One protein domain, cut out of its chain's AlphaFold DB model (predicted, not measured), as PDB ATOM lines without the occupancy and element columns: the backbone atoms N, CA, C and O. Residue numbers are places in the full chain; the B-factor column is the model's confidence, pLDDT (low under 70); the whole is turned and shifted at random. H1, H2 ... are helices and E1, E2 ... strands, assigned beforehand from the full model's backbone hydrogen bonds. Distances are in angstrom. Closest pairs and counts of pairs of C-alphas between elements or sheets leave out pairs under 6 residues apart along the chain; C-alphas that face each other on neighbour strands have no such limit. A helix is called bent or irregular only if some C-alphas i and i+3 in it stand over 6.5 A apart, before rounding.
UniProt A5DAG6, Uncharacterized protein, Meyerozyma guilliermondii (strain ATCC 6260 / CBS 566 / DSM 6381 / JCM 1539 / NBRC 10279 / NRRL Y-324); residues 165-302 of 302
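This is residues 165 to 302 of the 302 residues of an uncharacterized protein of Meyerozyma guilliermondii (strain ATCC 6260 / CBS 566 / DSM 6381 / JCM 1539 / NBRC 10279 / NRRL Y-324) (UniProt A5DAG6). Five helices, H1 to H5, cross one another in a small body with the second arm of the bent H2 and H4 near its middle, and the long H5 runs along the side away from H1 and the first arm of H2. The small strand hairpin of E1 and E2 lies beyond the first end of H5; at the other end H6 turns off at a corner, and residues 295 to 302 stick out. The printed part has 138 residues, with six named helices and two named strands in the order H1, H2, H3, H4, E1, E2, H5, H6; the sheet E1 - E2 is antiparallel and the class is mostly helix. The whole is compact, with a radius of gyration of the C-alphas of 16.3 A, yet elongated, spanning 51 by 33 by 26 A.

H1, residues 173 to 185, begins at C-alpha 173 (-43.545, -59.621, 204.365) and is 18.1 A long. H2, residues 192 to 210, was assigned as one helix by its hydrogen bonds but is bent: C-alphas 200 and 203 are 7.2 A apart. Its arms are H2a, residues 192 to 200, 12.2 A, and H2b, residues 203 to 210, 10.4 A. H3 is residues 222 to 232, 15.3 A, and H4 residues 237 to 246, 14.2 A. E1, residues 249 to 252, and E2, residues 258 to 261, measure 9.8 A and 9.5 A. H5, residues 264 to 283, is 28.7 A long from C-alpha 264 (-59.966, -54.878, 215.281). H6, residues 287 to 298, 17.2 A, ends at C-alpha 298 (-34.511, -48.597, 196.801).

H2 is the hub, touching three other helices; its arms stand at a steep tilt of 55 degrees. H2b touches H4, about perpendicular at 73 degrees, the closest C-alphas being those of Thr 204 and Ser 241, 5.5 A apart. H2a touches H1 residues 180 to 184 alone, closest at C-alphas 198 and 180, 6.8 A. H2b and H5 only just touch, with 3 pairs of C-alphas within 8 A, the closest 207 and 267 at 5.8 A. H3 touches H1, with C-alphas 227 and 173 closest at 5.6 A, and H5, with 229 and 277 closest at 7.2 A. H1 and H5 are apart. E1 and E2 form a hairpin, with N 251 and O 259 within hydrogen-bond range at 2.9 A. H6 is close to but not clearly touching H3, the closest C-alphas being 290 and 228, 7.9 A apart. Every O i to N i+4 pair is within hydrogen-bond range in H1, H2a, H2b, H3, H4, H5 and H6.

The C-alphas farthest apart are those of Gly 255 and Glu 302, 54.0 A. The printed part has no cut, and the link from H2 to H3 is long, with 11 residues. Mean pLDDT of the printed part is 87.4; residue 165 and residues 286 to 302 are under 70.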
ATOM      1  N   ILE A 165     -43.900 -74.880 195.776       68.50
ATOM      2  CA  ILE A 165     -43.051 -74.597 196.930       68.50
ATOM      3  C   ILE A 165     -43.752 -73.634 197.901       68.50
ATOM      4  O   ILE A 165     -43.359 -72.488 198.032       68.50
ATOM      5  N   LEU A 166     -44.772 -74.117 198.616       76.69
ATOM      6  CA  LEU A 166     -45.479 -73.311 199.623       76.69
ATOM      7  C   LEU A 166     -44.516 -72.821 200.708       76.69
ATOM      8  O   LEU A 166     -44.008 -73.622 201.503       76.69
ATOM      9  N   GLY A 167     -44.293 -71.513 200.754       73.25
ATOM     10  CA  GLY A 167     -43.554 -70.854 201.817       73.25
ATOM     11  C   GLY A 167     -42.059 -71.167 201.908       73.25
ATOM     12  O   GLY A 167     -41.436 -70.677 202.853       73.25
ATOM     13  N   LYS A 168     -41.445 -71.942 200.991       81.12
ATOM     14  CA  LYS A 168     -39.967 -71.984 200.956       81.12
ATOM     15  C   LYS A 168     -39.473 -70.790 200.152       81.12
ATOM     16  O   LYS A 168     -39.906 -70.578 199.030       81.12
ATOM     17  N   GLY A 169     -38.539 -70.043 200.730       81.75
ATOM     18  CA  GLY A 169     -37.976 -68.851 200.097       81.75
ATOM     19  C   GLY A 169     -38.710 -67.553 200.426       81.75
ATOM     20  O   GLY A 169     -38.196 -66.491 200.094       81.75
ATOM     21  N   ILE A 170     -39.834 -67.595 201.154       89.88
ATOM     22  CA  ILE A 170     -40.474 -66.367 201.641       89.88
ATOM     23  C   ILE A 170     -39.664 -65.801 202.795       89.88
ATOM     24  O   ILE A 170     -39.772 -66.240 203.944       89.88
ATOM     25  N   LYS A 171     -38.848 -64.813 202.447       91.31
ATOM     26  CA  LYS A 171     -37.981 -64.088 203.369       91.31
ATOM     27  C   LYS A 171     -38.519 -62.709 203.725       91.31
ATOM     28  O   LYS A 171     -37.978 -62.107 204.638       91.31
ATOM     29  N   THR A 172     -39.551 -62.209 203.043       94.00
ATOM     30  CA  THR A 172     -40.081 -60.847 203.226       94.00
ATOM     31  C   THR A 172     -41.598 -60.847 203.430       94.00
ATOM     32  O   THR A 172     -42.304 -61.739 202.954       94.00
ATOM     33  N   VAL A 173     -42.111 -59.854 204.159       95.06
ATOM     34  CA  VAL A 173     -43.545 -59.621 204.365       95.06
ATOM     35  C   VAL A 173     -44.253 -59.335 203.031       95.06
ATOM     36  O   VAL A 173     -45.303 -59.936 202.818       95.06
ATOM     37  N   PRO A 174     -43.710 -58.532 202.090       94.25
ATOM     38  CA  PRO A 174     -44.313 -58.384 200.761       94.25
ATOM     39  C   PRO A 174     -44.481 -59.707 200.007       94.25
ATOM     40  O   PRO A 174     -45.590 -60.009 199.572       94.25
ATOM     41  N   LEU A 175     -43.437 -60.547 199.954       92.69
ATOM     42  CA  LEU A 175     -43.516 -61.865 199.305       92.69
ATOM     43  C   LEU A 175     -44.543 -62.780 199.985       92.69
ATOM     44  O   LEU A 175     -45.189 -63.595 199.330       92.69
ATOM     45  N   LEU A 176     -44.725 -62.645 201.306       94.75
ATOM     46  CA  LEU A 176     -45.791 -63.352 202.012       94.75
ATOM     47  C   LEU A 176     -47.175 -62.917 201.524       94.75
ATOM     48  O   LEU A 176     -48.033 -63.773 201.325       94.75
ATOM     49  N   ILE A 177     -47.415 -61.612 201.394       95.06
ATOM     50  CA  ILE A 177     -48.710 -61.082 200.951       95.06
ATOM     51  C   ILE A 177     -49.015 -61.574 199.535       95.06
ATOM     52  O   ILE A 177     -50.132 -62.021 199.277       95.06
ATOM     53  N   GLU A 178     -48.023 -61.521 198.648       93.19
ATOM     54  CA  GLU A 178     -48.123 -61.964 197.261       93.19
ATOM     55  C   GLU A 178     -48.462 -63.458 197.163       93.19
ATOM     56  O   GLU A 178     -49.523 -63.808 196.642       93.19
ATOM     57  N   GLU A 179     -47.647 -64.341 197.763       92.81
ATOM     58  CA  GLU A 179     -47.901 -65.789 197.724       92.81
ATOM     59  C   GLU A 179     -49.239 -66.133 198.399       92.81
ATOM     60  O   GLU A 179     -49.998 -66.977 197.914       92.81
ATOM     61  N   PHE A 180     -49.573 -65.462 199.507       94.88
ATOM     62  CA  PHE A 180     -50.849 -65.672 200.182       94.88
ATOM     63  C   PHE A 180     -52.026 -65.313 199.279       94.88
ATOM     64  O   PHE A 180     -52.946 -66.118 199.156       94.88
ATOM     65  N   ASN A 181     -52.016 -64.135 198.651       93.69
ATOM     66  CA  ASN A 181     -53.099 -63.693 197.773       93.69
ATOM     67  C   ASN A 181     -53.220 -64.590 196.535       93.69
ATOM     68  O   ASN A 181     -54.337 -64.927 196.138       93.69
ATOM     69  N   LEU A 182     -52.092 -65.042 195.977       91.38
ATOM     70  CA  LEU A 182     -52.067 -66.010 194.884       91.38
ATOM     71  C   LEU A 182     -52.776 -67.305 195.297       91.38
ATOM     72  O   LEU A 182     -53.749 -67.709 194.667       91.38
ATOM     73  N   ILE A 183     -52.379 -67.924 196.413       90.62
ATOM     74  CA  ILE A 183     -52.985 -69.182 196.881       90.62
ATOM     75  C   ILE A 183     -54.457 -68.987 197.284       90.62
ATOM     76  O   ILE A 183     -55.295 -69.859 197.027       90.62
ATOM     77  N   ASP A 184     -54.790 -67.878 197.947       92.88
ATOM     78  CA  ASP A 184     -56.140 -67.592 198.444       92.88
ATOM     79  C   ASP A 184     -57.126 -67.408 197.278       92.88
ATOM     80  O   ASP A 184     -58.188 -68.039 197.286       92.88
ATOM     81  N   SER A 185     -56.724 -66.667 196.235       91.75
ATOM     82  CA  SER A 185     -57.531 -66.376 195.035       91.75
ATOM     83  C   SER A 185     -57.769 -67.584 194.120       91.75
ATOM     84  O   SER A 185     -58.739 -67.613 193.358       91.75
ATOM     85  N   CYS A 186     -56.932 -68.619 194.217       88.00
ATOM     86  CA  CYS A 186     -57.056 -69.813 193.393       88.00
ATOM     87  C   CYS A 186     -58.349 -70.596 193.686       88.00
ATOM     88  O   CYS A 186     -58.640 -70.972 194.831       88.00
ATOM     89  N   LYS A 187     -59.097 -70.898 192.614       89.62
ATOM     90  CA  LYS A 187     -60.408 -71.579 192.651       89.62
ATOM     91  C   LYS A 187     -60.324 -73.102 192.835       89.62
ATOM     92  O   LYS A 187     -61.354 -73.744 193.027       89.62
ATOM     93  N   TRP A 188     -59.134 -73.702 192.772       87.38
ATOM     94  CA  TRP A 188     -58.977 -75.154 192.898       87.38
ATOM     95  C   TRP A 188     -59.122 -75.662 194.338       87.38
ATOM     96  O   TRP A 188     -58.990 -74.927 195.321       87.38
ATOM     97  N   ALA A 189     -59.318 -76.977 194.467       89.69
ATOM     98  CA  ALA A 189     -59.319 -77.661 195.752       89.69
ATOM     99  C   ALA A 189     -57.940 -77.556 196.437       89.69
ATOM    100  O   ALA A 189     -56.965 -78.218 196.062       89.69
ATOM    101  N   LYS A 190     -57.866 -76.711 197.469       90.12
ATOM    102  CA  LYS A 190     -56.659 -76.496 198.278       90.12
ATOM    103  C   LYS A 190     -56.293 -77.783 199.033       90.12
ATOM    104  O   LYS A 190     -57.152 -78.374 199.682       90.12
ATOM    105  N   SER A 191     -55.039 -78.220 198.981       90.75
ATOM    106  CA  SER A 191     -54.503 -79.372 199.722       90.75
ATOM    107  C   SER A 191     -54.479 -79.111 201.229       90.75
ATOM    108  O   SER A 191     -54.573 -77.971 201.684       90.75
ATOM    109  N   ALA A 192     -54.297 -80.162 202.036       91.75
ATOM    110  CA  ALA A 192     -54.137 -80.010 203.484       91.75
ATOM    111  C   ALA A 192     -52.972 -79.070 203.854       91.75
ATOM    112  O   ALA A 192     -53.121 -78.243 204.753       91.75
ATOM    113  N   LYS A 193     -51.854 -79.142 203.115       90.62
ATOM    114  CA  LYS A 193     -50.690 -78.263 203.306       90.62
ATOM    115  C   LYS A 193     -51.009 -76.805 202.964       90.62
ATOM    116  O   LYS A 193     -50.681 -75.929 203.754       90.62
ATOM    117  N   GLU A 194     -51.698 -76.544 201.851       91.62
ATOM    118  CA  GLU A 194     -52.130 -75.187 201.458       91.62
ATOM    119  C   GLU A 194     -53.100 -74.589 202.479       91.62
ATOM    120  O   GLU A 194     -52.939 -73.450 202.904       91.62
ATOM    121  N   ARG A 195     -54.076 -75.374 202.952       92.81
ATOM    122  CA  ARG A 195     -55.004 -74.927 204.001       92.81
ATOM    123  C   ARG A 195     -54.274 -74.599 205.299       92.81
ATOM    124  O   ARG A 195     -54.557 -73.576 205.917       92.81
ATOM    125  N   GLN A 196     -53.322 -75.440 205.707       92.56
ATOM    126  CA  GLN A 196     -52.508 -75.195 206.897       92.56
ATOM    127  C   GLN A 196     -51.631 -73.949 206.737       92.56
ATOM    128  O   GLN A 196     -51.500 -73.175 207.686       92.56
ATOM    129  N   TYR A 197     -51.057 -73.747 205.550       93.81
ATOM    130  CA  TYR A 197     -50.291 -72.557 205.202       93.81
ATOM    131  C   TYR A 197     -51.149 -71.294 205.342       93.81
ATOM    132  O   TYR A 197     -50.830 -70.434 206.165       93.81
ATOM    133  N   LEU A 198     -52.292 -71.233 204.650       94.38
ATOM    134  CA  LEU A 198     -53.216 -70.100 204.724       94.38
ATOM    135  C   LEU A 198     -53.664 -69.843 206.165       94.38
ATOM    136  O   LEU A 198     -53.574 -68.724 206.651       94.38
ATOM    137  N   MET A 199     -54.065 -70.879 206.901       93.38
ATOM    138  CA  MET A 199     -54.499 -70.738 208.294       93.38
ATOM    139  C   MET A 199     -53.397 -70.176 209.209       93.38
ATOM    140  O   MET A 199     -53.688 -69.441 210.154       93.38
ATOM    141  N   ARG A 200     -52.129 -70.535 208.978       93.88
ATOM    142  CA  ARG A 200     -51.000 -70.024 209.769       93.88
ATOM    143  C   ARG A 200     -50.661 -68.577 209.425       93.88
ATOM    144  O   ARG A 200     -50.298 -67.835 210.327       93.88
ATOM    145  N   ARG A 201     -50.764 -68.195 208.150       95.38
ATOM    146  CA  ARG A 201     -50.370 -66.876 207.630       95.38
ATOM    147  C   ARG A 201     -51.472 -65.826 207.670       95.38
ATOM    148  O   ARG A 201     -51.166 -64.638 207.709       95.38
ATOM    149  N   ARG A 202     -52.734 -66.259 207.697       95.88
ATOM    150  CA  ARG A 202     -53.913 -65.391 207.641       95.88
ATOM    151  C   ARG A 202     -53.871 -64.239 208.651       95.88
ATOM    152  O   ARG A 202     -54.080 -63.126 208.194       95.88
ATOM    153  N   PRO A 203     -53.513 -64.425 209.940       95.69
ATOM    154  CA  PRO A 203     -53.460 -63.309 210.892       95.69
ATOM    155  C   PRO A 203     -52.514 -62.180 210.463       95.69
ATOM    156  O   PRO A 203     -52.848 -61.011 210.595       95.69
ATOM    157  N   THR A 204     -51.351 -62.516 209.893       96.50
ATOM    158  CA  THR A 204     -50.394 -61.522 209.377       96.50
ATOM    159  C   THR A 204     -50.970 -60.736 208.206       96.50
ATOM    160  O   THR A 204     -50.810 -59.524 208.137       96.50
ATOM    161  N   VAL A 205     -51.639 -61.420 207.278       96.25
ATOM    162  CA  VAL A 205     -52.199 -60.773 206.085       96.25
ATOM    163  C   VAL A 205     -53.462 -59.979 206.426       96.25
ATOM    164  O   VAL A 205     -53.647 -58.884 205.906       96.25
ATOM    165  N   GLU A 206     -54.313 -60.483 207.321       95.62
ATOM    166  CA  GLU A 206     -55.498 -59.766 207.810       95.62
ATOM    167  C   GLU A 206     -55.119 -58.501 208.572       95.62
ATOM    168  O   GLU A 206     -55.719 -57.461 208.319       95.62
ATOM    169  N   TYR A 207     -54.076 -58.551 209.404       96.38
ATOM    170  CA  TYR A 207     -53.509 -57.358 210.022       96.38
ATOM    171  C   TYR A 207     -53.191 -56.272 208.985       96.38
ATOM    172  O   TYR A 207     -53.707 -55.161 209.061       96.38
ATOM    173  N   LEU A 208     -52.424 -56.617 207.949       95.69
ATOM    174  CA  LEU A 208     -52.033 -55.668 206.903       95.69
ATOM    175  C   LEU A 208     -53.221 -55.178 206.060       95.69
ATOM    176  O   LEU A 208     -53.202 -54.052 205.570       95.69
ATOM    177  N   ARG A 209     -54.267 -55.998 205.895       94.62
ATOM    178  CA  ARG A 209     -55.512 -55.593 205.223       94.62
ATOM    179  C   ARG A 209     -56.310 -54.588 206.061       94.62
ATOM    180  O   ARG A 209     -56.854 -53.653 205.483       94.62
ATOM    181  N   LEU A 210     -56.365 -54.770 207.382       92.81
ATOM    182  CA  LEU A 210     -57.051 -53.862 208.312       92.81
ATOM    183  C   LEU A 210     -56.291 -52.544 208.518       92.81
ATOM    184  O   LEU A 210     -56.913 -51.519 208.766       92.81
ATOM    185  N   SER A 211     -54.966 -52.546 208.377       89.81
ATOM    186  CA  SER A 211     -54.125 -51.359 208.583       89.81
ATOM    187  C   SER A 211     -53.948 -50.474 207.340       89.81
ATOM    188  O   SER A 211     -53.059 -49.630 207.314       89.81
ATOM    189  N   LYS A 212     -54.773 -50.636 206.296       84.25
ATOM    190  CA  LYS A 212     -54.667 -49.838 205.058       84.25
ATOM    191  C   LYS A 212     -55.008 -48.350 205.228       84.25
ATOM    192  O   LYS A 212     -54.696 -47.575 204.332       84.25
ATOM    193  N   SER A 213     -55.672 -47.959 206.315       72.19
ATOM    194  CA  SER A 213     -56.271 -46.626 206.455       72.19
ATOM    195  C   SER A 213     -55.413 -45.600 207.194       72.19
ATOM    196  O   SER A 213     -55.622 -44.411 206.988       72.19
ATOM    197  N   GLU A 214     -54.473 -46.015 208.047       84.31
ATOM    198  CA  GLU A 214     -53.724 -45.071 208.883       84.31
ATOM    199  C   GLU A 214     -52.335 -45.623 209.249       84.31
ATOM    200  O   GLU A 214     -52.250 -46.669 209.901       84.31
ATOM    201  N   PRO A 215     -51.240 -44.969 208.820       86.50
ATOM    202  CA  PRO A 215     -49.893 -45.391 209.176       86.50
ATOM    203  C   PRO A 215     -49.586 -45.049 210.640       86.50
ATOM    204  O   PRO A 215     -49.828 -43.930 211.090       86.50
ATOM    205  N   LEU A 216     -48.982 -45.986 211.378       88.38
ATOM    206  CA  LEU A 216     -48.574 -45.749 212.773       88.38
ATOM    207  C   LEU A 216     -47.457 -44.708 212.922       88.38
ATOM    208  O   LEU A 216     -47.330 -44.083 213.973       88.38
ATOM    209  N   ALA A 217     -46.633 -44.537 211.890       85.56
ATOM    210  CA  ALA A 217     -45.564 -43.552 211.847       85.56
ATOM    211  C   ALA A 217     -45.605 -42.837 210.498       85.56
ATOM    212  O   ALA A 217     -45.690 -43.494 209.463       85.56
ATOM    213  N   LYS A 218     -45.485 -41.501 210.504       84.06
ATOM    214  CA  LYS A 218     -45.556 -40.664 209.289       84.06
ATOM    215  C   LYS A 218     -44.629 -41.136 208.166       84.06
ATOM    216  O   LYS A 218     -44.943 -40.946 206.999       84.06
ATOM    217  N   GLU A 219     -43.498 -41.740 208.520       82.25
ATOM    218  CA  GLU A 219     -42.493 -42.168 207.553       82.25
ATOM    219  C   GLU A 219     -42.663 -43.624 207.086       82.25
ATOM    220  O   GLU A 219     -42.075 -43.985 206.072       82.25
ATOM    221  N   PHE A 220     -43.408 -44.492 207.786       83.31
ATOM    222  CA  PHE A 220     -43.405 -45.940 207.519       83.31
ATOM    223  C   PHE A 220     -44.800 -46.480 207.225       83.31
ATOM    224  O   PHE A 220     -45.708 -46.384 208.050       83.31
ATOM    225  N   GLY A 221     -44.940 -47.134 206.069       90.81
ATOM    226  CA  GLY A 221     -46.101 -47.970 205.798       90.81
ATOM    227  C   GLY A 221     -46.138 -49.175 206.740       90.81
ATOM    228  O   GLY A 221     -45.103 -49.643 207.222       90.81
ATOM    229  N   GLN A 222     -47.330 -49.724 206.978       93.12
ATOM    230  CA  GLN A 222     -47.490 -50.846 207.909       93.12
ATOM    231  C   GLN A 222     -46.700 -52.093 207.498       93.12
ATOM    232  O   GLN A 222     -46.200 -52.833 208.343       93.12
ATOM    233  N   VAL A 223     -46.583 -52.317 206.186       94.19
ATOM    234  CA  VAL A 223     -45.793 -53.410 205.615       94.19
ATOM    235  C   VAL A 223     -44.316 -53.235 205.958       94.19
ATOM    236  O   VAL A 223     -43.687 -54.189 206.410       94.19
ATOM    237  N   ASP A 224     -43.782 -52.023 205.801       91.62
ATOM    238  CA  ASP A 224     -42.377 -51.718 206.089       91.62
ATOM    239  C   ASP A 224     -42.082 -51.813 207.577       91.62
ATOM    240  O   ASP A 224     -41.076 -52.396 207.971       91.62
ATOM    241  N   LEU A 225     -42.979 -51.289 208.411       93.00
ATOM    242  CA  LEU A 225     -42.826 -51.338 209.857       93.00
ATOM    243  C   LEU A 225     -42.839 -52.781 210.375       93.00
ATOM    244  O   LEU A 225     -42.044 -53.140 211.244       93.00
ATOM    245  N   LEU A 226     -43.707 -53.625 209.816       95.50
ATOM    246  CA  LEU A 226     -43.776 -55.032 210.186       95.50
ATOM    247  C   LEU A 226     -42.569 -55.831 209.673       95.50
ATOM    248  O   LEU A 226     -42.067 -56.705 210.382       95.50
ATOM    249  N   GLU A 227     -42.099 -55.532 208.461       94.81
ATOM    250  CA  GLU A 227     -40.879 -56.110 207.887       94.81
ATOM    251  C   GLU A 227     -39.660 -55.775 208.747       94.81
ATOM    252  O   GLU A 227     -38.882 -56.658 209.106       94.81
ATOM    253  N   LEU A 228     -39.542 -54.509 209.127       92.44
ATOM    254  CA  LEU A 228     -38.481 -53.996 209.973       92.44
ATOM    255  C   LEU A 228     -38.521 -54.605 211.377       92.44
ATOM    256  O   LEU A 228     -37.488 -55.042 211.882       92.44
ATOM    257  N   TYR A 229     -39.702 -54.668 211.999       95.06
ATOM    258  CA  TYR A 229     -39.882 -55.346 213.283       95.06
ATOM    259  C   TYR A 229     -39.393 -56.791 213.197       95.06
ATOM    260  O   TYR A 229     -38.616 -57.243 214.036       95.06
ATOM    261  N   ARG A 230     -39.808 -57.518 212.155       96.31
ATOM    262  CA  ARG A 230     -39.394 -58.905 211.949       96.31
ATOM    263  C   ARG A 230     -37.878 -59.026 211.802       96.31
ATOM    264  O   ARG A 230     -37.291 -59.892 212.445       96.31
ATOM    265  N   ASP A 231     -37.274 -58.196 210.957       93.62
ATOM    266  CA  ASP A 231     -35.836 -58.204 210.684       93.62
ATOM    267  C   ASP A 231     -35.013 -57.922 211.949       93.62
ATOM    268  O   ASP A 231     -34.173 -58.732 212.338       93.62
ATOM    269  N   LYS A 232     -35.347 -56.853 212.685       92.56
ATOM    270  CA  LYS A 232     -34.660 -56.489 213.936       92.56
ATOM    271  C   LYS A 232     -34.828 -57.513 215.049       92.56
ATOM    272  O   LYS A 232     -33.937 -57.664 215.877       92.56
ATOM    273  N   GLN A 233     -35.952 -58.222 215.073       94.88
ATOM    274  CA  GLN A 233     -36.196 -59.300 216.029       94.88
ATOM    275  C   GLN A 233     -35.635 -60.655 215.556       94.88
ATOM    276  O   GLN A 233     -35.797 -61.653 216.256       94.88
ATOM    277  N   GLY A 234     -35.015 -60.728 214.369       94.81
ATOM    278  CA  GLY A 234     -34.478 -61.971 213.807       94.81
ATOM    279  C   GLY A 234     -35.545 -63.048 213.585       94.81
ATOM    280  O   GLY A 234     -35.260 -64.244 213.668       94.81
ATOM    281  N   LEU A 235     -36.800 -62.650 213.356       95.94
ATOM    282  CA  LEU A 235     -37.911 -63.589 213.245       95.94
ATOM    283  C   LEU A 235     -37.976 -64.173 211.833       95.94
ATOM    284  O   LEU A 235     -38.052 -63.466 210.831       95.94
ATOM    285  N   THR A 236     -38.082 -65.495 211.735       95.38
ATOM    286  CA  THR A 236     -38.574 -66.116 210.503       95.38
ATOM    287  C   THR A 236     -40.012 -65.672 210.248       95.38
ATOM    288  O   THR A 236     -40.769 -65.390 211.185       95.38
ATOM    289  N   MET A 237     -40.460 -65.725 208.990       94.69
ATOM    290  CA  MET A 237     -41.864 -65.450 208.685       94.69
ATOM    291  C   MET A 237     -42.799 -66.300 209.547       94.69
ATOM    292  O   MET A 237     -43.826 -65.822 210.017       94.69
ATOM    293  N   THR A 238     -42.486 -67.583 209.775       93.56
ATOM    294  CA  THR A 238     -43.294 -68.499 210.614       93.56
ATOM    295  C   THR A 238     -43.421 -68.020 212.053       93.56
ATOM    296  O   THR A 238     -44.526 -68.047 212.603       93.56
ATOM    297  N   GLN A 239     -42.329 -67.542 212.646       96.19
ATOM    298  CA  GLN A 239     -42.350 -66.964 213.987       96.19
ATOM    299  C   GLN A 239     -43.155 -65.663 214.015       96.19
ATOM    300  O   GLN A 239     -44.003 -65.518 214.891       96.19
ATOM    301  N   LEU A 240     -42.993 -64.783 213.019       96.81
ATOM    302  CA  LEU A 240     -43.784 -63.554 212.905       96.81
ATOM    303  C   LEU A 240     -45.289 -63.846 212.859       96.81
ATOM    304  O   LEU A 240     -46.052 -63.294 213.649       96.81
ATOM    305  N   SER A 241     -45.732 -64.759 211.989       95.88
ATOM    306  CA  SER A 241     -47.154 -65.118 211.920       95.88
ATOM    307  C   SER A 241     -47.663 -65.760 213.204       95.88
ATOM    308  O   SER A 241     -48.803 -65.518 213.594       95.88
ATOM    309  N   THR A 242     -46.827 -66.538 213.891       95.94
ATOM    310  CA  THR A 242     -47.181 -67.122 215.193       95.94
ATOM    311  C   THR A 242     -47.320 -66.042 216.267       95.94
ATOM    312  O   THR A 242     -48.278 -66.080 217.037       95.94
ATOM    313  N   LYS A 243     -46.426 -65.046 216.277       97.19
ATOM    314  CA  LYS A 243     -46.486 -63.892 217.178       97.19
ATOM    315  C   LYS A 243     -47.747 -63.067 216.929       97.19
ATOM    316  O   LYS A 243     -48.498 -62.837 217.866       97.19
ATOM    317  N   ILE A 244     -48.052 -62.725 215.678       96.81
ATOM    318  CA  ILE A 244     -49.272 -61.974 215.328       96.81
ATOM    319  C   ILE A 244     -50.530 -62.765 215.709       96.81
ATOM    320  O   ILE A 244     -51.456 -62.232 216.313       96.81
ATOM    321  N   LYS A 245     -50.542 -64.072 215.431       95.50
ATOM    322  CA  LYS A 245     -51.643 -64.967 215.810       95.50
ATOM    323  C   LYS A 245     -51.863 -65.050 217.325       95.50
ATOM    324  O   LYS A 245     -52.970 -65.358 217.753       95.50
ATOM    325  N   SER A 246     -50.834 -64.809 218.140       95.94
ATOM    326  CA  SER A 246     -50.966 -64.817 219.602       95.94
ATOM    327  C   SER A 246     -51.840 -63.675 220.132       95.94
ATOM    328  O   SER A 246     -52.398 -63.809 221.214       95.94
ATOM    329  N   PHE A 247     -52.031 -62.616 219.339       96.25
ATOM    330  CA  PHE A 247     -52.931 -61.508 219.665       96.25
ATOM    331  C   PHE A 247     -54.381 -61.746 219.235       96.25
ATOM    332  O   PHE A 247     -55.235 -60.927 219.554       96.25
ATOM    333  N   SER A 248     -54.665 -62.838 218.512       93.75
ATOM    334  CA  SER A 248     -56.025 -63.160 218.073       93.75
ATOM    335  C   SER A 248     -56.909 -63.540 219.253       93.75
ATOM    336  O   SER A 248     -56.574 -64.459 220.004       93.75
ATOM    337  N   ASP A 249     -58.064 -62.894 219.359       90.81
ATOM    338  CA  ASP A 249     -59.022 -63.191 220.417       90.81
ATOM    339  C   ASP A 249     -59.732 -64.527 220.170       90.81
ATOM    340  O   ASP A 249     -60.046 -64.916 219.037       90.81
ATOM    341  N   GLU A 250     -59.997 -65.250 221.257       90.50
ATOM    342  CA  GLU A 250     -60.853 -66.429 221.226       90.50
ATOM    343  C   GLU A 250     -62.311 -65.991 221.281       90.50
ATOM    344  O   GLU A 250     -62.771 -65.416 222.261       90.50
ATOM    345  N   THR A 251     -63.044 -66.294 220.215       86.06
ATOM    346  CA  THR A 251     -64.494 -66.114 220.161       86.06
ATOM    347  C   THR A 251     -65.164 -67.477 220.248       86.06
ATOM    348  O   THR A 251     -64.771 -68.432 219.565       86.06
ATOM    349  N   GLU A 252     -66.160 -67.592 221.118       86.75
ATOM    350  CA  GLU A 252     -66.979 -68.791 221.217       86.75
ATOM    351  C   GLU A 252     -68.083 -68.714 220.162       86.75
ATOM    352  O   GLU A 252     -68.859 -67.762 220.106       86.75
ATOM    353  N   THR A 253     -68.106 -69.681 219.247       84.06
ATOM    354  CA  THR A 253     -69.189 -69.763 218.257       84.06
ATOM    355  C   THR A 253     -70.440 -70.360 218.898       84.06
ATOM    356  O   THR A 253     -70.332 -71.115 219.860       84.06
ATOM    357  N   ALA A 254     -71.619 -70.112 218.317       81.81
ATOM    358  CA  ALA A 254     -72.911 -70.616 218.810       81.81
ATOM    359  C   ALA A 254     -72.995 -72.153 218.995       81.81
ATOM    360  O   ALA A 254     -73.936 -72.648 219.599       81.81
ATOM    361  N   GLY A 255     -72.013 -72.917 218.501       89.06
ATOM    362  CA  GLY A 255     -71.874 -74.359 218.734       89.06
ATOM    363  C   GLY A 255     -70.804 -74.750 219.764       89.06
ATOM    364  O   GLY A 255     -70.271 -75.853 219.660       89.06
ATOM    365  N   GLY A 256     -70.385 -73.846 220.659       90.38
ATOM    366  CA  GLY A 256     -69.366 -74.092 221.697       90.38
ATOM    367  C   GLY A 256     -67.941 -74.313 221.166       90.38
ATOM    368  O   GLY A 256     -67.002 -74.566 221.919       90.38
ATOM    369  N   ARG A 257     -67.731 -74.230 219.845       86.94
ATOM    370  CA  ARG A 257     -66.391 -74.326 219.258       86.94
ATOM    371  C   ARG A 257     -65.694 -72.980 219.387       86.94
ATOM    372  O   ARG A 257     -66.114 -72.001 218.765       86.94
ATOM    373  N   LYS A 258     -64.592 -72.958 220.129       87.69
ATOM    374  CA  LYS A 258     -63.690 -71.807 220.193       87.69
ATOM    375  C   LYS A 258     -63.002 -71.613 218.845       87.69
ATOM    376  O   LYS A 258     -62.374 -72.534 218.315       87.69
ATOM    377  N   ARG A 259     -63.126 -70.417 218.274       85.25
ATOM    378  CA  ARG A 259     -62.392 -69.994 217.076       85.25
ATOM    379  C   ARG A 259     -61.596 -68.741 217.393       85.25
ATOM    380  O   ARG A 259     -62.132 -67.780 217.937       85.25
ATOM    381  N   ARG A 260     -60.317 -68.753 217.017       87.19
ATOM    382  CA  ARG A 260     -59.489 -67.547 217.024       87.19
ATOM    383  C   ARG A 260     -59.699 -66.805 215.720       87.19
ATOM    384  O   ARG A 260     -59.358 -67.343 214.667       87.19
ATOM    385  N   ASN A 261     -60.256 -65.609 215.818       88.75
ATOM    386  CA  ASN A 261     -60.459 -64.721 214.686       88.75
ATOM    387  C   ASN A 261     -59.596 -63.479 214.902       88.75
ATOM    388  O   ASN A 261     -59.526 -62.964 216.016       88.75
ATOM    389  N   PHE A 262     -58.923 -63.021 213.851       91.88
ATOM    390  CA  PHE A 262     -58.214 -61.752 213.903       91.88
ATOM    391  C   PHE A 262     -59.240 -60.634 213.682       91.88
ATOM    392  O   PHE A 262     -59.946 -60.625 212.676       91.88
ATOM    393  N   ASN A 263     -59.380 -59.738 214.653       93.50
ATOM    394  CA  ASN A 263     -60.377 -58.662 214.665       93.50
ATOM    395  C   ASN A 263     -59.693 -57.296 214.892       93.50
ATOM    396  O   ASN A 263     -58.465 -57.209 214.944       93.50
ATOM    397  N   LEU A 264     -60.487 -56.228 215.038       93.62
ATOM    398  CA  LEU A 264     -59.966 -54.878 215.281       93.62
ATOM    399  C   LEU A 264     -59.153 -54.791 216.586       93.62
ATOM    400  O   LEU A 264     -58.063 -54.233 216.587       93.62
ATOM    401  N   THR A 265     -59.606 -55.442 217.656       94.50
ATOM    402  CA  THR A 265     -58.883 -55.513 218.938       94.50
ATOM    403  C   THR A 265     -57.539 -56.242 218.810       94.50
ATOM    404  O   THR A 265     -56.534 -55.839 219.389       94.50
ATOM    405  N   SER A 266     -57.480 -57.301 218.000       95.56
ATOM    406  CA  SER A 266     -56.236 -58.012 217.680       95.56
ATOM    407  C   SER A 266     -55.272 -57.107 216.909       95.56
ATOM    408  O   SER A 266     -54.067 -57.154 217.141       95.56
ATOM    409  N   LYS A 267     -55.803 -56.277 216.001       95.56
ATOM    410  CA  LYS A 267     -55.044 -55.278 215.237       95.56
ATOM    411  C   LYS A 267     -54.463 -54.202 216.155       95.56
ATOM    412  O   LYS A 267     -53.272 -53.942 216.049       95.56
ATOM    413  N   GLU A 268     -55.243 -53.665 217.091       95.56
ATOM    414  CA  GLU A 268     -54.773 -52.695 218.095       95.56
ATOM    415  C   GLU A 268     -53.616 -53.249 218.935       95.56
ATOM    416  O   GLU A 268     -52.587 -52.599 219.061       95.56
ATOM    417  N   LYS A 269     -53.705 -54.504 219.396       97.00
ATOM    418  CA  LYS A 269     -52.604 -55.158 220.129       97.00
ATOM    419  C   LYS A 269     -51.313 -55.265 219.307       97.00
ATOM    420  O   LYS A 269     -50.217 -55.153 219.854       97.00
ATOM    421  N   VAL A 270     -51.424 -55.522 218.001       97.06
ATOM    422  CA  VAL A 270     -50.257 -55.537 217.102       97.06
ATOM    423  C   VAL A 270     -49.741 -54.118 216.871       97.06
ATOM    424  O   VAL A 270     -48.532 -53.915 216.837       97.06
ATOM    425  N   ASP A 271     -50.627 -53.134 216.748       96.12
ATOM    426  CA  ASP A 271     -50.233 -51.736 216.611       96.12
ATOM    427  C   ASP A 271     -49.490 -51.231 217.847       96.12
ATOM    428  O   ASP A 271     -48.470 -50.561 217.708       96.12
ATOM    429  N   ASP A 272     -49.938 -51.601 219.043       96.50
ATOM    430  CA  ASP A 272     -49.274 -51.250 220.297       96.50
ATOM    431  C   ASP A 272     -47.894 -51.910 220.399       96.50
ATOM    432  O   ASP A 272     -46.914 -51.231 220.694       96.50
ATOM    433  N   LEU A 273     -47.771 -53.184 220.004       96.81
ATOM    434  CA  LEU A 273     -46.470 -53.852 219.876       96.81
ATOM    435  C   LEU A 273     -45.515 -53.083 218.945       96.81
ATOM    436  O   LEU A 273     -44.325 -52.952 219.242       96.81
ATOM    437  N   LEU A 274     -46.009 -52.609 217.800       96.06
ATOM    438  CA  LEU A 274     -45.186 -51.869 216.844       96.06
ATOM    439  C   LEU A 274     -44.874 -50.445 217.326       96.06
ATOM    440  O   LEU A 274     -43.768 -49.962 217.088       96.06
ATOM    441  N   ARG A 275     -45.795 -49.784 218.036       95.00
ATOM    442  CA  ARG A 275     -45.557 -48.482 218.681       95.00
ATOM    443  C   ARG A 275     -44.502 -48.577 219.777       95.00
ATOM    444  O   ARG A 275     -43.602 -47.735 219.821       95.00
ATOM    445  N   ASP A 276     -44.554 -49.621 220.596       95.56
ATOM    446  CA  ASP A 276     -43.527 -49.907 221.598       95.56
ATOM    447  C   ASP A 276     -42.175 -50.139 220.927       95.56
ATOM    448  O   ASP A 276     -41.167 -49.553 221.323       95.56
ATOM    449  N   PHE A 277     -42.152 -50.924 219.848       94.75
ATOM    450  CA  PHE A 277     -40.943 -51.154 219.064       94.75
ATOM    451  C   PHE A 277     -40.344 -49.854 218.500       94.75
ATOM    452  O   PHE A 277     -39.130 -49.665 218.602       94.75
ATOM    453  N   ILE A 278     -41.161 -48.946 217.954       92.56
ATOM    454  CA  ILE A 278     -40.702 -47.630 217.473       92.56
ATOM    455  C   ILE A 278     -40.138 -46.804 218.630       92.56
ATOM    456  O   ILE A 278     -39.033 -46.273 218.530       92.56
ATOM    457  N   THR A 279     -40.875 -46.725 219.739       92.94
ATOM    458  CA  THR A 279     -40.500 -45.926 220.913       92.94
ATOM    459  C   THR A 279     -39.171 -46.391 221.498       92.94
ATOM    460  O   THR A 279     -38.300 -45.579 221.806       92.94
ATOM    461  N   ILE A 280     -38.990 -47.708 221.610       91.88
ATOM    462  CA  ILE A 280     -37.741 -48.326 222.054       91.88
ATOM    463  C   ILE A 280     -36.633 -48.024 221.041       91.88
ATOM    464  O   ILE A 280     -35.579 -47.526 221.423       91.88
ATOM    465  N   SER A 281     -36.875 -48.250 219.748       88.56
ATOM    466  CA  SER A 281     -35.857 -48.066 218.704       88.56
ATOM    467  C   SER A 281     -35.356 -46.621 218.606       88.56
ATOM    468  O   SER A 281     -34.156 -46.399 218.448       88.56
ATOM    469  N   SER A 282     -36.248 -45.640 218.765       85.88
ATOM    470  CA  SER A 282     -35.906 -44.215 218.767       85.88
ATOM    471  C   SER A 282     -34.955 -43.857 219.919       85.88
ATOM    472  O   SER A 282     -33.959 -43.167 219.708       85.88
ATOM    473  N   ARG A 283     -35.170 -44.416 221.121       84.25
ATOM    474  CA  ARG A 283     -34.294 -44.176 222.287       84.25
ATOM    475  C   ARG A 283     -32.871 -44.699 222.108       84.25
ATOM    476  O   ARG A 283     -31.955 -44.145 222.706       84.25
ATOM    477  N   TYR A 284     -32.681 -45.748 221.309       80.50
ATOM    478  CA  TYR A 284     -31.373 -46.375 221.090       80.50
ATOM    479  C   TYR A 284     -30.664 -45.894 219.814       80.50
ATOM    480  O   TYR A 284     -29.687 -46.509 219.397       80.50
ATOM    481  N   GLY A 285     -31.138 -44.819 219.172       71.75
ATOM    482  CA  GLY A 285     -30.489 -44.274 217.974       71.75
ATOM    483  C   GLY A 285     -30.584 -45.185 216.744       71.75
ATOM    484  O   GLY A 285     -29.824 -45.023 215.792       71.75
ATOM    485  N   LEU A 286     -31.535 -46.129 216.720       66.44
ATOM    486  CA  LEU A 286     -31.759 -47.019 215.573       66.44
ATOM    487  C   LEU A 286     -32.399 -46.305 214.367       66.44
ATOM    488  O   LEU A 286     -32.595 -46.938 213.328       66.44
ATOM    489  N   GLU A 287     -32.693 -45.003 214.461       62.00
ATOM    490  CA  GLU A 287     -33.220 -44.205 213.345       62.00
ATOM    491  C   GLU A 287     -32.292 -44.185 212.124       62.00
ATOM    492  O   GLU A 287     -32.779 -44.224 210.991       62.00
ATOM    493  N   LEU A 288     -30.969 -44.203 212.330       57.19
ATOM    494  CA  LEU A 288     -30.000 -44.275 211.229       57.19
ATOM    495  C   LEU A 288     -30.134 -45.596 210.464       57.19
ATOM    496  O   LEU A 288     -30.268 -45.591 209.243       57.19
ATOM    497  N   SER A 289     -30.266 -46.713 211.183       61.25
ATOM    498  CA  SER A 289     -30.471 -48.027 210.567       61.25
ATOM    499  C   SER A 289     -31.835 -48.145 209.866       61.25
ATOM    500  O   SER A 289     -31.952 -48.847 208.863       61.25
ATOM    501  N   LEU A 290     -32.859 -47.434 210.352       61.94
ATOM    502  CA  LEU A 290     -34.182 -47.342 209.718       61.94
ATOM    503  C   LEU A 290     -34.129 -46.652 208.354       61.94
ATOM    504  O   LEU A 290     -34.767 -47.101 207.398       61.94
ATOM    505  N   ARG A 291     -33.391 -45.540 208.280       65.25
ATOM    506  CA  ARG A 291     -33.238 -44.742 207.058       65.25
ATOM    507  C   ARG A 291     -32.291 -45.413 206.063       65.25
ATOM    508  O   ARG A 291     -32.588 -45.427 204.871       65.25
ATOM    509  N   GLU A 292     -31.222 -46.042 206.542       66.81
ATOM    510  CA  GLU A 292     -30.283 -46.810 205.712       66.81
ATOM    511  C   GLU A 292     -30.914 -48.082 205.136       66.81
ATOM    512  O   GLU A 292     -30.751 -48.359 203.949       66.81
ATOM    513  N   SER A 293     -31.712 -48.817 205.923       63.66
ATOM    514  CA  SER A 293     -32.421 -50.011 205.435       63.66
ATOM    515  C   SER A 293     -33.406 -49.677 204.308       63.66
ATOM    516  O   SER A 293     -33.550 -50.449 203.361       63.66
ATOM    517  N   LYS A 294     -34.036 -48.495 204.354       64.00
ATOM    518  CA  LYS A 294     -34.863 -47.989 203.251       64.00
ATOM    519  C   LYS A 294     -34.046 -47.625 202.012       64.00
ATOM    520  O   LYS A 294     -34.451 -48.012 200.920       64.00
ATOM    521  N   ARG A 295     -32.912 -46.928 202.164       63.50
ATOM    522  CA  ARG A 295     -32.039 -46.570 201.027       63.50
ATOM    523  C   ARG A 295     -31.505 -47.799 200.301       63.50
ATOM    524  O   ARG A 295     -31.704 -47.913 199.100       63.50
ATOM    525  N   SER A 296     -30.974 -48.770 201.046       63.12
ATOM    526  CA  SER A 296     -30.479 -50.033 200.483       63.12
ATOM    527  C   SER A 296     -31.556 -50.795 199.703       63.12
ATOM    528  O   SER A 296     -31.254 -51.502 198.746       63.12
ATOM    529  N   ARG A 297     -32.830 -50.670 200.088       62.69
ATOM    530  CA  ARG A 297     -33.926 -51.369 199.412       62.69
ATOM    531  C   ARG A 297     -34.367 -50.688 198.115       62.69
ATOM    532  O   ARG A 297     -34.810 -51.392 197.216       62.69
ATOM    533  N   ILE A 298     -34.246 -49.362 198.028       63.12
ATOM    534  CA  ILE A 298     -34.511 -48.597 196.801       63.12
ATOM    535  C   ILE A 298     -33.381 -48.831 195.790       63.12
ATOM    536  O   ILE A 298     -33.662 -49.147 194.645       63.12
ATOM    537  N   GLU A 299     -32.124 -48.821 196.239       62.34
ATOM    538  CA  GLU A 299     -30.943 -49.062 195.388       62.34
ATOM    539  C   GLU A 299     -30.866 -50.486 194.801       62.34
ATOM    540  O   GLU A 299     -30.102 -50.724 193.879       62.34
ATOM    541  N   ASN A 300     -31.647 -51.442 195.319       53.75
ATOM    542  CA  ASN A 300     -31.746 -52.805 194.773       53.75
ATOM    543  C   ASN A 300     -32.967 -53.011 193.852       53.75
ATOM    544  O   ASN A 300     -33.209 -54.133 193.401       53.75
ATOM    545  N   LEU A 301     -33.785 -51.973 193.646       48.91
ATOM    546  CA  LEU A 301     -34.965 -51.995 192.774       48.91
ATOM    547  C   LEU A 301     -34.813 -51.092 191.535       48.91
ATOM    548  O   LEU A 301     -35.663 -51.183 190.649       48.91
ATOM    549  N   GLU A 302     -33.764 -50.263 191.476       43.91
ATOM    550  CA  GLU A 302     -33.306 -49.519 190.285       43.91
ATOM    551  C   GLU A 302     -32.210 -50.293 189.538       43.91
ATOM    552  O   GLU A 302     -32.228 -50.255 188.285       43.91
TER     553      GLU A 302